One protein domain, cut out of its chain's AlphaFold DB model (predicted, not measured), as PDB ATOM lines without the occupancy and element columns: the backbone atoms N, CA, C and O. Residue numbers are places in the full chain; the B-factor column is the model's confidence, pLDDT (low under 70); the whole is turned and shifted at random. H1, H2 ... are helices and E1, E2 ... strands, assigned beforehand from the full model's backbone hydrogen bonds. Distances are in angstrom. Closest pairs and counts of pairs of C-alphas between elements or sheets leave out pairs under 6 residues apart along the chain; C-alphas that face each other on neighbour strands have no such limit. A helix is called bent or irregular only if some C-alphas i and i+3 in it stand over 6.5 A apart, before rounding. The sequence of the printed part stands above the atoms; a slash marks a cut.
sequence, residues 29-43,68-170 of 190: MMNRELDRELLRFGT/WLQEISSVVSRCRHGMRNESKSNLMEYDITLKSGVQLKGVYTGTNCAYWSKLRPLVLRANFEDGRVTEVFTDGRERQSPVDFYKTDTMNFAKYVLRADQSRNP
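Overview. This is residues 29 to 43 and 68 to 170 of the 190 residues of an uncharacterized protein of Corallococcus terminator (UniProt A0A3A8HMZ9). A strongly twisted sheet of five strands has the long helix H4 packed over one face, and H1 packs on H4 at a slant near edge strand E5; no named helix covers the opposite face. The 118 printed residues, with the order H1 H2 E1 E2 E3 E4 E5 H3 H4, are of mixed class. The sheet's order is E3 E2 E1 E4 E5, antiparallel throughout. The whole is compact, with a radius of gyration of the C-alphas of 14.1 A and spans of 37 by 27 by 26 A.

Along the chain. H1, residues 29 to 42, begins at C-alpha 29 (196.405, 202.347, 296.323) and is 20.8 A long. H2 is residues 68 to 71. E1, 72 to 79, E2, 91 to 98, and E3, 103 to 112, measure 20.4, 22.2 and 21.6 A; E3 bends by 62 degrees at residue 109. E4 is 124 to 129, E5 is 132 to 138 and H3 is 141 to 144. H4, 147 to 168, is 32.5 A long and ends at C-alpha 168 (193.062, 227.101, 289.821); it is irregular, with C-alphas 149 and 152 7.2 A apart.

Arrangement. E1 E2 E3 form a meander, each strand the antiparallel neighbour of the one before, and E1 to E4 a Greek key, with E4 beside E1. N to O pairs within hydrogen-bond range include N 95 and O 76, 2.8 A, N 94 and O 107, 2.8 A, N 75 and O 126, 2.8 A, and N 127 and O 135, 2.8 A. H1 and H4 make two layers with the sheet, helices on one face. Residues 151 to 159 of H4 touch H1, the same way at a steep tilt of 45 degrees; the closest C-alphas are those of Leu 34 and Ala 158, 4.7 A. H2 and H4 only just touch, with 3 pairs of C-alphas within 8 A, the closest Trp 68 and Asp 165, 6.9 A. H3 is not on the sheet. O i to N i+4 pairs within range number 8 of 10 in H1 and 14 of 18 in H4; H2 and H3 are too short for one.

Size, cuts and confidence. C-alphas 43 and 84 are the two farthest apart, 43.2 A. Residues 44 to 67 are not printed; C-alphas 43 and 68 are 19.0 A apart across the cut. The links E1 to E2 and E3 to E4 are long. Residues 42 to 43 and 117 to 118 have pLDDT under 70.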
ATOM      1  N   MET A  29     195.206 201.824 296.984       98.31
ATOM      2  CA  MET A  29     196.405 202.347 296.323       98.31
ATOM      3  C   MET A  29     196.312 203.857 296.098       98.31
ATOM      4  O   MET A  29     197.267 204.570 296.390       98.31
ATOM      5  N   MET A  30     195.157 204.359 295.661       98.50
ATOM      6  CA  MET A  30     194.923 205.790 295.463       98.50
ATOM      7  C   MET A  30     195.044 206.577 296.764       98.50
ATOM      8  O   MET A  30     195.744 207.583 296.787       98.50
ATOM      9  N   ASN A  31     194.439 206.108 297.859       98.69
ATOM     10  CA  ASN A  31     194.574 206.769 299.160       98.69
ATOM     11  C   ASN A  31     196.031 206.832 299.630       98.69
ATOM     12  O   ASN A  31     196.470 207.866 300.127       98.69
ATOM     13  N   ARG A  32     196.804 205.757 299.422       98.25
ATOM     14  CA  ARG A  32     198.237 205.743 299.744       98.25
ATOM     15  C   ARG A  32     199.011 206.789 298.946       98.25
ATOM     16  O   ARG A  32     199.875 207.463 299.502       98.25
ATOM     17  N   GLU A  33     198.738 206.907 297.650       97.75
ATOM     18  CA  GLU A  33     199.438 207.872 296.803       97.75
ATOM     19  C   GLU A  33     198.972 209.315 297.058       97.75
ATOM     20  O   GLU A  33     199.795 210.224 297.000       97.75
ATOM     21  N   LEU A  34     197.708 209.535 297.446       97.69
ATOM     22  CA  LEU A  34     197.228 210.833 297.940       97.69
ATOM     23  C   LEU A  34     197.964 211.248 299.218       97.69
ATOM     24  O   LEU A  34     198.478 212.362 299.287       97.69
ATOM     25  N   ASP A  35     198.082 210.342 300.193       96.12
ATOM     26  CA  ASP A  35     198.835 210.602 301.424       96.12
ATOM     27  C   ASP A  35     200.305 210.929 301.117       96.12
ATOM     28  O   ASP A  35     200.862 211.885 301.660       96.12
ATOM     29  N   ARG A  36     200.931 210.182 300.197       93.62
ATOM     30  CA  ARG A  36     202.311 210.439 299.763       93.62
ATOM     31  C   ARG A  36     202.459 211.810 299.105       93.62
ATOM     32  O   ARG A  36     203.432 212.509 299.382       93.62
ATOM     33  N   GLU A  37     201.541 212.185 298.221       91.44
ATOM     34  CA  GLU A  37     201.619 213.460 297.506       91.44
ATOM     35  C   GLU A  37     201.369 214.647 298.450       91.44
ATOM     36  O   GLU A  37     202.077 215.647 298.358       91.44
ATOM     37  N   LEU A  38     200.466 214.516 299.429       92.00
ATOM     38  CA  LEU A  38     200.268 215.521 300.481       92.00
ATOM     39  C   LEU A  38     201.521 215.720 301.345       92.00
ATOM     40  O   LEU A  38     201.861 216.854 301.676       92.00
ATOM     41  N   LEU A  39     202.243 214.643 301.681       88.12
ATOM     42  CA  LEU A  39     203.504 214.749 302.427       88.12
ATOM     43  C   LEU A  39     204.563 215.561 301.669       88.12
ATOM     44  O   LEU A  39     205.349 216.263 302.300       88.12
ATOM     45  N   ARG A  40     204.560 215.540 300.329       82.31
ATOM     46  CA  ARG A  40     205.491 216.346 299.519       82.31
ATOM     47  C   ARG A  40     205.257 217.850 299.636       82.31
ATOM     48  O   ARG A  40     206.171 218.612 299.337       82.31
ATOM     49  N   PHE A  41     204.067 218.288 300.047       76.25
ATOM     50  CA  PHE A  41     203.813 219.704 300.325       76.25
ATOM     51  C   PHE A  41     204.477 220.167 301.625       76.25
ATOM     52  O   PHE A  41     204.816 221.339 301.730       76.25
ATOM     53  N   GLY A  42     204.678 219.262 302.592       59.50
ATOM     54  CA  GLY A  42     205.185 219.583 303.929       59.50
ATOM     55  C   GLY A  42     206.680 219.340 304.147       59.50
ATOM     56  O   GLY A  42     207.181 219.614 305.232       59.50
ATOM     57  N   THR A  43     207.418 218.805 303.170       59.47
ATOM     58  CA  THR A  43     208.865 218.615 303.329       59.47
ATOM     59  C   THR A  43     209.616 219.903 302.998       59.47
ATOM     60  O   THR A  43     209.701 220.272 301.828       59.47
ATOM     61  N   TRP A  68     191.032 220.729 299.778       98.19
ATOM     62  CA  TRP A  68     190.639 220.454 298.396       98.19
ATOM     63  C   TRP A  68     190.071 219.040 298.213       98.19
ATOM     64  O   TRP A  68     189.012 218.881 297.614       98.19
ATOM     65  N   LEU A  69     190.729 218.009 298.756       98.62
ATOM     66  CA  LEU A  69     190.223 216.638 298.644       98.62
ATOM     67  C   LEU A  69     188.858 216.468 299.326       98.62
ATOM     68  O   LEU A  69     188.026 215.714 298.824       98.62
ATOM     69  N   GLN A  70     188.605 217.166 300.438       98.62
ATOM     70  CA  GLN A  70     187.310 217.143 301.130       98.62
ATOM     71  C   GLN A  70     186.172 217.753 300.301       98.62
ATOM     72  O   GLN A  70     185.018 217.382 300.521       98.62
ATOM     73  N   GLU A  71     186.476 218.631 299.344       98.50
ATOM     74  CA  GLU A  71     185.494 219.230 298.431       98.50
ATOM     75  C   GLU A  71     185.120 218.314 297.262       98.50
ATOM     76  O   GLU A  71     184.108 218.542 296.599       98.50
ATOM     77  N   ILE A  72     185.914 217.281 296.978       98.81
ATOM     78  CA  ILE A  72     185.662 216.368 295.862       98.81
ATOM     79  C   ILE A  72     184.555 215.385 296.246       98.81
ATOM     80  O   ILE A  72     184.572 214.802 297.328       98.81
ATOM     81  N   SER A  73     183.603 215.176 295.337       98.75
ATOM     82  CA  SER A  73     182.616 214.096 295.434       98.75
ATOM     83  C   SER A  73     183.022 212.887 294.591       98.75
ATOM     84  O   SER A  73     182.873 211.746 295.018       98.75
ATOM     85  N   SER A  74     183.550 213.118 293.385       98.69
ATOM     86  CA  SER A  74     183.993 212.036 292.506       98.69
ATOM     87  C   SER A  74     185.009 212.495 291.470       98.69
ATOM     88  O   SER A  74     184.977 213.643 291.024       98.69
ATOM     89  N   VAL A  75     185.839 211.565 291.011       98.69
ATOM     90  CA  VAL A  75     186.756 211.741 289.885       98.69
ATOM     91  C   VAL A  75     186.498 210.644 288.861       98.69
ATOM     92  O   VAL A  75     186.536 209.460 289.194       98.69
ATOM     93  N   VAL A  76     186.258 211.025 287.609       98.12
ATOM     94  CA  VAL A  76     186.157 210.100 286.477       98.12
ATOM     95  C   VAL A  76     187.420 210.202 285.636       98.12
ATOM     96  O   VAL A  76     187.750 211.275 285.143       98.12
ATOM     97  N   SER A  77     188.106 209.078 285.462       96.38
ATOM     98  CA  SER A  77     189.208 208.906 284.517       96.38
ATOM     99  C   SER A  77     188.663 208.390 283.199       96.38
ATOM    100  O   SER A  77     187.994 207.354 283.188       96.38
ATOM    101  N   ARG A  78     188.935 209.101 282.103       93.94
ATOM    102  CA  ARG A  78     188.510 208.717 280.753       93.94
ATOM    103  C   ARG A  78     189.514 209.161 279.699       93.94
ATOM    104  O   ARG A  78     190.259 210.123 279.880       93.94
ATOM    105  N   CYS A  79     189.459 208.501 278.554       93.12
ATOM    106  CA  CYS A  79     190.114 208.990 277.353       93.12
ATOM    107  C   CYS A  79     189.308 210.132 276.730       93.12
ATOM    108  O   CYS A  79     188.078 210.178 276.826       93.12
ATOM    109  N   ARG A  80     190.005 211.081 276.102       92.25
ATOM    110  CA  ARG A  80     189.374 212.180 275.361       92.25
ATOM    111  C   ARG A  80     188.542 211.664 274.186       92.25
ATOM    112  O   ARG A  80     187.477 212.205 273.911       92.25
ATOM    113  N   HIS A  81     189.035 210.625 273.519       90.38
ATOM    114  CA  HIS A  81     188.384 209.953 272.398       90.38
ATOM    115  C   HIS A  81     188.262 208.448 272.682       90.38
ATOM    116  O   HIS A  81     188.953 207.917 273.554       90.38
ATOM    117  N   GLY A  82     187.387 207.757 271.946       83.94
ATOM    118  CA  GLY A  82     187.163 206.322 272.108       83.94
ATOM    119  C   GLY A  82     188.351 205.454 271.676       83.94
ATOM    120  O   GLY A  82     189.338 205.921 271.106       83.94
ATOM    121  N   MET A  83     188.226 204.143 271.908       82.12
ATOM    122  CA  MET A  83     189.280 203.140 271.663       82.12
ATOM    123  C   MET A  83     189.796 203.090 270.215       82.12
ATOM    124  O   MET A  83     190.893 202.595 269.969       82.12
ATOM    125  N   ARG A  84     189.024 203.594 269.245       81.81
ATOM    126  CA  ARG A  84     189.418 203.624 267.826       81.81
ATOM    127  C   ARG A  84     190.351 204.785 267.481       81.81
ATOM    128  O   ARG A  84     190.903 204.806 266.385       81.81
ATOM    129  N   ASN A  85     190.532 205.742 268.389       81.56
ATOM    130  CA  ASN A  85     191.397 206.886 268.169       81.56
ATOM    131  C   ASN A  85     192.799 206.621 268.741       81.56
ATOM    132  O   ASN A  85     193.033 206.710 269.948       81.56
ATOM    133  N   GLU A  86     193.742 206.318 267.848       78.81
ATOM    134  CA  GLU A  86     195.152 206.049 268.173       78.81
ATOM    135  C   GLU A  86     196.040 207.308 268.131       78.81
ATOM    136  O   GLU A  86     197.267 207.228 268.225       78.81
ATOM    137  N   SER A  87     195.442 208.495 267.976       84.12
ATOM    138  CA  SER A  87     196.193 209.746 267.898       84.12
ATOM    139  C   SER A  87     196.914 210.053 269.210       84.12
ATOM    140  O   SER A  87     196.401 209.829 270.305       84.12
ATOM    141  N   LYS A  88     198.071 210.720 269.109       83.38
ATOM    142  CA  LYS A  88     198.756 211.326 270.267       83.38
ATOM    143  C   LYS A  88     197.906 212.393 270.970       83.38
ATOM    144  O   LYS A  88     198.240 212.781 272.083       83.38
ATOM    145  N   SER A  89     196.844 212.872 270.328       86.38
ATOM    146  CA  SER A  89     195.867 213.800 270.902       86.38
ATOM    147  C   SER A  89     194.779 213.106 271.727       86.38
ATOM    148  O   SER A  89     194.001 213.805 272.377       86.38
ATOM    149  N   ASN A  90     194.719 211.769 271.729       90.44
ATOM    150  CA  ASN A  90     193.852 211.021 272.630       90.44
ATOM    151  C   ASN A  90     194.470 211.000 274.028       90.44
ATOM    152  O   ASN A  90     195.279 210.138 274.366       90.44
ATOM    153  N   LEU A  91     194.154 212.028 274.808       92.56
ATOM    154  CA  LEU A  91     194.707 212.224 276.139       92.56
ATOM    155  C   LEU A  91     193.896 211.455 277.179       92.56
ATOM    156  O   LEU A  91     192.678 211.334 277.051       92.56
ATOM    157  N   MET A  92     194.572 210.994 278.226       93.94
ATOM    158  CA  MET A  92     193.902 210.603 279.454       93.94
ATOM    159  C   MET A  92     193.557 211.871 280.246       93.94
ATOM    160  O   MET A  92     194.376 212.785 280.402       93.94
ATOM    161  N   GLU A  93     192.316 211.945 280.708       96.06
ATOM    162  CA  GLU A  93     191.747 213.113 281.366       96.06
ATOM    163  C   GLU A  93     190.982 212.715 282.626       96.06
ATOM    164  O   GLU A  93     190.367 211.649 282.695       96.06
ATOM    165  N   TYR A  94     190.983 213.621 283.601       97.62
ATOM    166  CA  TYR A  94     190.104 213.562 284.755       97.62
ATOM    167  C   TYR A  94     188.975 214.578 284.633       97.62
ATOM    168  O   TYR A  94     189.205 215.764 284.385       97.62
ATOM    169  N   ASP A  95     187.760 214.104 284.872       97.81
ATOM    170  CA  ASP A  95     186.607 214.939 285.162       97.81
ATOM    171  C   ASP A  95     186.347 214.878 286.673       97.81
ATOM    172  O   ASP A  95     186.016 213.824 287.220       97.81
ATOM    173  N   ILE A  96     186.535 215.999 287.367       98.56
ATOM    174  CA  ILE A  96     186.397 216.110 288.823       98.56
ATOM    175  C   ILE A  96     185.066 216.787 289.130       98.56
ATOM    176  O   ILE A  96     184.808 217.891 288.654       98.56
ATOM    177  N   THR A  97     184.233 216.148 289.941       98.69
ATOM    178  CA  THR A  97     182.995 216.736 290.463       98.69
ATOM    179  C   THR A  97     183.192 217.092 291.927       98.69
ATOM    180  O   THR A  97     183.721 216.290 292.698       98.69
ATOM    181  N   LEU A  98     182.792 218.307 292.292       98.50
ATOM    182  CA  LEU A  98     182.817 218.796 293.665       98.50
ATOM    183  C   LEU A  98     181.475 218.549 294.347       98.50
ATOM    184  O   LEU A  98     180.438 218.492 293.686       98.50
ATOM    185  N   LYS A  99     181.478 218.496 295.680       98.38
ATOM    186  CA  LYS A  99     180.269 218.399 296.514       98.38
ATOM    187  C   LYS A  99     179.281 219.540 296.254       98.38
ATOM    188  O   LYS A  99     178.078 219.345 296.376       98.38
ATOM    189  N   SER A 100     179.774 220.702 295.823       97.38
ATOM    190  CA  SER A 100     178.954 221.841 295.382       97.38
ATOM    191  C   SER A 100     178.242 221.632 294.036       97.38
ATOM    192  O   SER A 100     177.450 222.478 293.630       97.38
ATOM    193  N   GLY A 101     178.535 220.548 293.311       97.00
ATOM    194  CA  GLY A 101     178.024 220.262 291.967       97.00
ATOM    195  C   GLY A 101     178.881 220.828 290.828       97.00
ATOM    196  O   GLY A 101     178.639 220.510 289.663       97.00
ATOM    197  N   VAL A 102     179.908 221.632 291.131       97.44
ATOM    198  CA  VAL A 102     180.851 222.149 290.126       97.44
ATOM    199  C   VAL A 102     181.619 220.998 289.473       97.44
ATOM    200  O   VAL A 102     182.133 220.118 290.161       97.44
ATOM    201  N   GLN A 103     181.746 221.039 288.143       97.25
ATOM    202  CA  GLN A 103     182.502 220.057 287.362       97.25
ATOM    203  C   GLN A 103     183.734 220.693 286.714       97.25
ATOM    204  O   GLN A 103     183.622 221.654 285.954       97.25
ATOM    205  N   LEU A 104     184.906 220.115 286.968       96.62
ATOM    206  CA  LEU A 104     186.151 220.413 286.266       96.62
ATOM    207  C   LEU A 104     186.388 219.321 285.231       96.62
ATOM    208  O   LEU A 104     186.716 218.197 285.598       96.62
ATOM    209  N   LYS A 105     186.203 219.637 283.950       95.50
ATOM    210  CA  LYS A 105     186.332 218.658 282.865       95.50
ATOM    211  C   LYS A 105     187.686 218.749 282.179       95.50
ATOM    212  O   LYS A 105     188.235 219.840 282.040       95.50
ATOM    213  N   GLY A 106     188.182 217.614 281.697       93.94
ATOM    214  CA  GLY A 106     189.358 217.572 280.829       93.94
ATOM    215  C   GLY A 106     190.675 217.904 281.534       93.94
ATOM    216  O   GLY A 106     191.586 218.452 280.913       93.94
ATOM    217  N   VAL A 107     190.799 217.602 282.831       95.50
ATOM    218  CA  VAL A 107     192.062 217.781 283.561       95.50
ATOM    219  C   VAL A 107     193.077 216.775 283.022       95.50
ATOM    220  O   VAL A 107     192.999 215.583 283.304       95.50
ATOM    221  N   TYR A 108     194.032 217.252 282.227       92.44
ATOM    222  CA  TYR A 108     195.027 216.393 281.590       92.44
ATOM    223  C   TYR A 108     195.938 215.703 282.614       92.44
ATOM    224  O   TYR A 108     196.568 216.366 283.441       92.44
ATOM    225  N   THR A 109     196.078 214.381 282.500       89.19
ATOM    226  CA  THR A 109     196.854 213.540 283.429       89.19
ATOM    227  C   THR A 109     198.338 213.433 283.079       89.19
ATOM    228  O   THR A 109     199.070 212.657 283.692       89.19
ATOM    229  N   GLY A 110     198.813 214.160 282.063       86.12
ATOM    230  CA  GLY A 110     200.193 214.036 281.585       86.12
ATOM    231  C   GLY A 110     200.469 212.791 280.739       86.12
ATOM    232  O   GLY A 110     201.623 212.584 280.365       86.12
ATOM    233  N   THR A 111     199.451 211.975 280.449       88.75
ATOM    234  CA  THR A 111     199.577 210.732 279.683       88.75
ATOM    235  C   THR A 111     198.538 210.641 278.570       88.75
ATOM    236  O   THR A 111     197.437 211.179 278.663       88.75
ATOM    237  N   ASN A 112     198.887 209.915 277.512       89.81
ATOM    238  CA  ASN A 112     197.976 209.617 276.413       89.81
ATOM    239  C   ASN A 112     197.291 208.267 276.638       89.81
ATOM    240  O   ASN A 112     197.827 207.391 277.321       89.81
ATOM    241  N   CYS A 113     196.144 208.070 276.001       89.31
ATOM    242  CA  CYS A 113     195.478 206.785 275.923       89.31
ATOM    243  C   CYS A 113     196.123 205.910 274.844       89.31
ATOM    244  O   CYS A 113     195.904 206.100 273.650       89.31
ATOM    245  N   ALA A 114     196.945 204.950 275.271       83.00
ATOM    246  CA  ALA A 114     197.660 204.035 274.383       83.00
ATOM    247  C   ALA A 114     197.017 202.638 274.376       83.00
ATOM    248  O   ALA A 114     197.408 201.755 275.141       83.00
ATOM    249  N   TYR A 115     196.051 202.422 273.480       79.56
ATOM    250  CA  TYR A 115     195.339 201.140 273.342       79.56
ATOM    251  C   TYR A 115     196.161 200.018 272.692       79.56
ATOM    252  O   TYR A 115     195.850 198.844 272.882       79.56
ATOM    253  N   TRP A 116     197.226 200.364 271.968       71.25
ATOM    254  CA  TRP A 116     198.155 199.412 271.348       71.25
ATOM    255  C   TRP A 116     199.173 198.829 272.341       71.25
ATOM    256  O   TRP A 116     199.890 197.882 272.020       71.25
ATOM    257  N   SER A 117     199.263 199.389 273.550       68.81
ATOM    258  CA  SER A 117     200.165 198.893 274.585       68.81
ATOM    259  C   SER A 117     199.486 197.809 275.432       68.81
ATOM    260  O   SER A 117     198.264 197.778 275.572       68.81
ATOM    261  N   LYS A 118     200.280 196.927 276.061       66.94
ATOM    262  CA  LYS A 118     199.759 195.955 277.049       66.94
ATOM    263  C   LYS A 118     199.069 196.643 278.238       66.94
ATOM    264  O   LYS A 118     198.265 196.019 278.920       66.94
ATOM    265  N   LEU A 119     199.378 197.918 278.475       70.62
ATOM    266  CA  LEU A 119     198.812 198.746 279.530       70.62
ATOM    267  C   LEU A 119     197.648 199.552 278.959       70.62
ATOM    268  O   LEU A 119     197.808 200.687 278.508       70.62
ATOM    269  N   ARG A 120     196.464 198.939 278.947       81.62
ATOM    270  CA  ARG A 120     195.257 199.639 278.500       81.62
ATOM    271  C   ARG A 120     194.941 200.819 279.429       81.62
ATOM    272  O   ARG A 120     195.146 200.692 280.637       81.62
ATOM    273  N   PRO A 121     194.392 201.923 278.888       88.31
ATOM    274  CA  PRO A 121     193.977 203.072 279.685       88.31
ATOM    275  C   PRO A 121     193.055 202.662 280.839       88.31
ATOM    276  O   PRO A 121     192.071 201.950 280.619       88.31
ATOM    277  N   LEU A 122     193.366 203.121 282.054       92.25
ATOM    278  CA  LEU A 122     192.557 202.861 283.241       92.25
ATOM    279  C   LEU A 122     191.381 203.851 283.311       92.25
ATOM    280  O   LEU A 122     191.493 204.952 283.856       92.25
ATOM    281  N   VAL A 123     190.250 203.444 282.735       93.75
ATOM    282  CA  VAL A 123     188.973 204.168 282.806       93.75
ATOM    283  C   VAL A 123     188.263 203.775 284.098       93.75
ATOM    284  O   VAL A 123     188.001 202.595 284.335       93.75
ATOM    285  N   LEU A 124     187.978 204.752 284.961       97.25
ATOM    286  CA  LEU A 124     187.403 204.489 286.282       97.25
ATOM    287  C   LEU A 124     186.601 205.659 286.834       97.25
ATOM    288  O   LEU A 124     186.741 206.794 286.384       97.25
ATOM    289  N   ARG A 125     185.786 205.376 287.848       98.62
ATOM    290  CA  ARG A 125     185.167 206.372 288.723       98.62
ATOM    291  C   ARG A 125     185.647 206.135 290.145       98.62
ATOM    292  O   ARG A 125     185.466 205.037 290.653       98.62
ATOM    293  N   ALA A 126     186.226 207.148 290.772       98.75
ATOM    294  CA  ALA A 126     186.572 207.153 292.186       98.75
ATOM    295  C   ALA A 126     185.607 208.077 292.937       98.75
ATOM    296  O   ALA A 126     185.504 209.250 292.582       98.75
ATOM    297  N   ASN A 127     184.918 207.569 293.956       98.75
ATOM    298  CA  ASN A 127     184.069 208.365 294.842       98.75
ATOM    299  C   ASN A 127     184.865 208.796 296.072       98.75
ATOM    300  O   ASN A 127     185.718 208.048 296.557       98.75
ATOM    301  N   PHE A 128     184.582 210.004 296.552       98.75
ATOM    302  CA  PHE A 128     185.255 210.600 297.694       98.75
ATOM    303  C   PHE A 128     184.294 210.840 298.853       98.75
ATOM    304  O   PHE A 128     183.176 211.318 298.666       98.75
ATOM    305  N   GLU A 129     184.788 210.584 300.059       98.50
ATOM    306  CA  GLU A 129     184.160 210.954 301.324       98.50
ATOM    307  C   GLU A 129     185.256 211.439 302.275       98.50
ATOM    308  O   GLU A 129     186.329 210.842 302.340       98.50
ATOM    309  N   ASP A 130     185.036 212.574 302.938       97.19
ATOM    310  CA  ASP A 130     185.990 213.192 303.875       97.19
ATOM    311  C   ASP A 130     187.446 213.276 303.378       97.19
ATOM    312  O   ASP A 130     188.413 213.110 304.122       97.19
ATOM    313  N   GLY A 131     187.615 213.555 302.083       97.94
ATOM    314  CA  GLY A 131     188.926 213.687 301.446       97.94
ATOM    315  C   GLY A 131     189.638 212.364 301.163       97.94
ATOM    316  O   GLY A 131     190.825 212.364 300.834       97.94
ATOM    317  N   ARG A 132     188.929 211.238 301.266       98.62
ATOM    318  CA  ARG A 132     189.421 209.887 300.988       98.62
ATOM    319  C   ARG A 132     188.647 209.254 299.847       98.62
ATOM    320  O   ARG A 132     187.449 209.463 299.718       98.62
ATOM    321  N   VAL A 133     189.324 208.423 299.062       98.75
ATOM    322  CA  VAL A 133     188.660 207.568 298.071       98.75
ATOM    323  C   VAL A 133     187.977 206.416 298.805       98.75
ATOM    324  O   VAL A 133     188.667 205.591 299.407       98.75
ATOM    325  N   THR A 134     186.651 206.339 298.759       98.56
ATOM    326  CA  THR A 134     185.876 205.269 299.415       98.56
ATOM    327  C   THR A 134     185.556 204.130 298.462       98.56
ATOM    328  O   THR A 134     185.683 202.960 298.822       98.56
ATOM    329  N   GLU A 135     185.227 204.456 297.214       98.50
ATOM    330  CA  GLU A 135     184.871 203.479 296.191       98.50
ATOM    331  C   GLU A 135     185.599 203.769 294.887       98.50
ATOM    332  O   GLU A 135     185.788 204.923 294.500       98.50
ATOM    333  N   VAL A 136     185.974 202.707 294.179       98.62
ATOM    334  CA  VAL A 136     186.477 202.789 292.808       98.62
ATOM    335  C   VAL A 136     185.718 201.785 291.961       98.62
ATOM    336  O   VAL A 136     185.658 200.609 292.317       98.62
ATOM    337  N   PHE A 137     185.186 202.244 290.833       98.50
ATOM    338  CA  PHE A 137     184.481 201.429 289.852       98.50
ATOM    339  C   PHE A 137     185.224 201.425 288.521       98.50
ATOM    340  O   PHE A 137     185.638 202.479 288.031       98.50
ATOM    341  N   THR A 138     185.383 200.240 287.942       96.50
ATOM    342  CA  THR A 138     186.061 200.001 286.662       96.50
ATOM    343  C   THR A 138     185.181 199.150 285.747       96.50
ATOM    344  O   THR A 138     184.108 198.677 286.133       96.50
ATOM    345  N   ASP A 139     185.632 198.940 284.513       92.81
ATOM    346  CA  ASP A 139     185.041 197.970 283.583       92.81
ATOM    347  C   ASP A 139     185.688 196.571 283.665       92.81
ATOM    348  O   ASP A 139     185.334 195.672 282.905       92.81
ATOM    349  N   GLY A 140     186.626 196.368 284.595       92.56
ATOM    350  CA  GLY A 140     187.290 195.092 284.847       92.56
ATOM    351  C   GLY A 140     188.489 194.791 283.946       92.56
ATOM    352  O   GLY A 140     189.152 193.773 284.173       92.56
ATOM    353  N   ARG A 141     188.825 195.644 282.963       89.62
ATOM    354  CA  ARG A 141     189.989 195.423 282.080       89.62
ATOM    355  C   ARG A 141     191.298 195.321 282.856       89.62
ATOM    356  O   ARG A 141     192.218 194.624 282.434       89.62
ATOM    357  N   GLU A 142     191.373 195.982 284.008       91.81
ATOM    358  CA  GLU A 142     192.563 196.013 284.844       91.81
ATOM    359  C   GLU A 142     192.926 194.645 285.430       91.81
ATOM    360  O   GLU A 142     194.083 194.363 285.729       91.81
ATOM    361  N   ARG A 143     191.941 193.750 285.539       92.12
ATOM    362  CA  ARG A 143     192.112 192.405 286.104       92.12
ATOM    363  C   ARG A 143     192.884 191.459 285.184       92.12
ATOM    364  O   ARG A 143     193.236 190.363 285.601       92.12
ATOM    365  N   GLN A 144     193.165 191.880 283.951       90.38
ATOM    366  CA  GLN A 144     193.984 191.138 282.990       90.38
ATOM    367  C   GLN A 144     195.492 191.360 283.203       90.38
ATOM    368  O   GLN A 144     196.304 190.785 282.482       90.38
ATOM    369  N   SER A 145     195.880 192.208 284.161       88.94
ATOM    370  CA  SER A 145     197.272 192.537 284.466       88.94
ATOM    371  C   SER A 145     197.566 192.451 285.968       88.94
ATOM    372  O   SER A 145     196.660 192.612 286.788       88.94
ATOM    373  N   PRO A 146     198.831 192.222 286.370       91.38
ATOM    374  CA  PRO A 146     199.231 192.321 287.770       91.38
ATOM    375  C   PRO A 146     198.938 193.710 288.345       91.38
ATOM    376  O   PRO A 146     199.155 194.721 287.683       91.38
ATOM    377  N   VAL A 147     198.531 193.773 289.616       91.75
ATOM    378  CA  VAL A 147     198.197 195.033 290.318       91.75
ATOM    379  C   VAL A 147     199.322 196.072 290.234       91.75
ATOM    380  O   VAL A 147     199.065 197.268 290.112       91.75
ATOM    381  N   ASP A 148     200.575 195.617 290.253       90.88
ATOM    382  CA  ASP A 148     201.762 196.468 290.181       90.88
ATOM    383  C   ASP A 148     201.857 197.303 288.897       90.88
ATOM    384  O   ASP A 148     202.518 198.343 288.904       90.88
ATOM    385  N   PHE A 149     201.175 196.900 287.822       89.81
ATOM    386  CA  PHE A 149     201.147 197.657 286.570       89.81
ATOM    387  C   PHE A 149     200.432 199.004 286.730       89.81
ATOM    388  O   PHE A 149     200.808 199.968 286.071       89.81
ATOM    389  N   TYR A 150     199.486 199.103 287.668       91.06
ATOM    390  CA  TYR A 150     198.691 200.310 287.915       91.06
ATOM    391  C   TYR A 150     199.315 201.260 288.943       91.06
ATOM    392  O   TYR A 150     198.701 202.257 289.326       91.06
ATOM    393  N   LYS A 151     200.548 200.992 289.401       91.94
ATOM    394  CA  LYS A 151     201.271 201.884 290.325       91.94
ATOM    395  C   LYS A 151     201.380 203.295 289.748       91.94
ATOM    396  O   LYS A 151     200.970 204.251 290.403       91.94
ATOM    397  N   THR A 152     201.846 203.417 288.506       90.31
ATOM    398  CA  THR A 152     202.000 204.714 287.830       90.31
ATOM    399  C   THR A 152     200.662 205.430 287.653       90.31
ATOM    400  O   THR A 152     200.595 206.635 287.887       90.31
ATOM    401  N   ASP A 153     199.588 204.713 287.310       92.56
ATOM    402  CA  ASP A 153     198.246 205.298 287.198       92.56
ATOM    403  C   ASP A 153     197.766 205.871 288.533       92.56
ATOM    404  O   ASP A 153     197.295 207.003 288.580       92.56
ATOM    405  N   THR A 154     197.951 205.145 289.640       95.44
ATOM    406  CA  THR A 154     197.556 205.632 290.975       95.44
ATOM    407  C   THR A 154     198.422 206.793 291.477       95.44
ATOM    408  O   THR A 154     197.908 207.703 292.127       95.44
ATOM    409  N   MET A 155     199.708 206.833 291.112       94.44
ATOM    410  CA  MET A 155     200.577 207.987 291.372       94.44
ATOM    411  C   MET A 155     200.133 209.218 290.569       94.44
ATOM    412  O   MET A 155     200.056 210.323 291.108       94.44
ATOM    413  N   ASN A 156     199.823 209.036 289.280       93.88
ATOM    414  CA  ASN A 156     199.314 210.109 288.427       93.88
ATOM    415  C   ASN A 156     197.953 210.604 288.920       93.88
ATOM    416  O   ASN A 156     197.738 211.813 288.959       93.88
ATOM    417  N   PHE A 157     197.084 209.703 289.372       97.12
ATOM    418  CA  PHE A 157     195.815 210.063 289.990       97.12
ATOM    419  C   PHE A 157     196.019 211.059 291.133       97.12
ATOM    420  O   PHE A 157     195.528 212.183 291.057       97.12
ATOM    421  N   ALA A 158     196.824 210.700 292.136       96.81
ATOM    422  CA  ALA A 158     197.080 211.568 293.282       96.81
ATOM    423  C   ALA A 158     197.670 212.927 292.870       96.81
ATOM    424  O   ALA A 158     197.171 213.986 293.260       96.81
ATOM    425  N   LYS A 159     198.693 212.899 292.010       94.69
ATOM    426  CA  LYS A 159     199.372 214.097 291.508       94.69
ATOM    427  C   LYS A 159     198.424 215.046 290.778       94.69
ATOM    428  O   LYS A 159     198.437 216.244 291.049       94.69
ATOM    429  N   TYR A 160     197.649 214.550 289.815       95.62
ATOM    430  CA  TYR A 160     196.852 215.411 288.939       95.62
ATOM    431  C   TYR A 160     195.519 215.833 289.561       95.62
ATOM    432  O   TYR A 160     195.065 216.939 289.277       95.62
ATOM    433  N   VAL A 161     194.959 215.038 290.480       97.69
ATOM    434  CA  VAL A 161     193.822 215.470 291.309       97.69
ATOM    435  C   VAL A 161     194.214 216.656 292.193       97.69
ATOM    436  O   VAL A 161     193.497 217.652 292.218       97.69
ATOM    437  N   LEU A 162     195.370 216.611 292.864       95.81
ATOM    438  CA  LEU A 162     195.862 217.745 293.660       95.81
ATOM    439  C   LEU A 162     196.320 218.919 292.781       95.81
ATOM    440  O   LEU A 162     196.105 220.081 293.122       95.81
ATOM    441  N   ARG A 163     196.931 218.643 291.621       93.00
ATOM    442  CA  ARG A 163     197.357 219.690 290.681       93.00
ATOM    443  C   ARG A 163     196.180 220.490 290.120       93.00
ATOM    444  O   ARG A 163     196.378 221.656 289.792       93.00
ATOM    445  N   ALA A 164     194.990 219.897 290.019       95.75
ATOM    446  CA  ALA A 164     193.797 220.603 289.562       95.75
ATOM    447  C   ALA A 164     193.513 221.850 290.415       95.75
ATOM    448  O   ALA A 164     193.269 222.920 289.855       95.75
ATOM    449  N   ASP A 165     193.627 221.746 291.744       95.94
ATOM    450  CA  ASP A 165     193.474 222.910 292.617       95.94
ATOM    451  C   ASP A 165     194.675 223.843 292.542       95.94
ATOM    452  O   ASP A 165     194.496 225.046 292.399       95.94
ATOM    453  N   GLN A 166     195.903 223.313 292.506       91.25
ATOM    454  CA  GLN A 166     197.101 224.151 292.344       91.25
ATOM    455  C   GLN A 166     197.042 225.038 291.097       91.25
ATOM    456  O   GLN A 166     197.541 226.159 291.106       91.25
ATOM    457  N   SER A 167     196.467 224.535 290.004       90.31
ATOM    458  CA  SER A 167     196.315 225.298 288.767       90.31
ATOM    459  C   SER A 167     195.222 226.364 288.853       90.31
ATOM    460  O   SER A 167     195.347 227.389 288.189       90.31
ATOM    461  N   ARG A 168     194.173 226.148 289.652       92.75
ATOM    462  CA  ARG A 168     193.062 227.101 289.821       92.75
ATOM    463  C   ARG A 168     193.347 228.142 290.900       92.75
ATOM    464  O   ARG A 168     193.019 229.307 290.722       92.75
ATOM    465  N   ASN A 169     193.985 227.713 291.982       94.06
ATOM    466  CA  ASN A 169     194.245 228.478 293.193       94.06
ATOM    467  C   ASN A 169     195.740 228.424 293.561       94.06
ATOM    468  O   ASN A 169     196.102 227.942 294.634       94.06
ATOM    469  N   PRO A 170     196.650 228.908 292.694       90.25
ATOM    470  CA  PRO A 170     198.093 228.771 292.910       90.25
ATOM    471  C   PRO A 170     198.582 229.412 294.217       90.25
ATOM    472  O   PRO A 170     199.500 228.881 294.842       90.25
TER     473      PRO A 170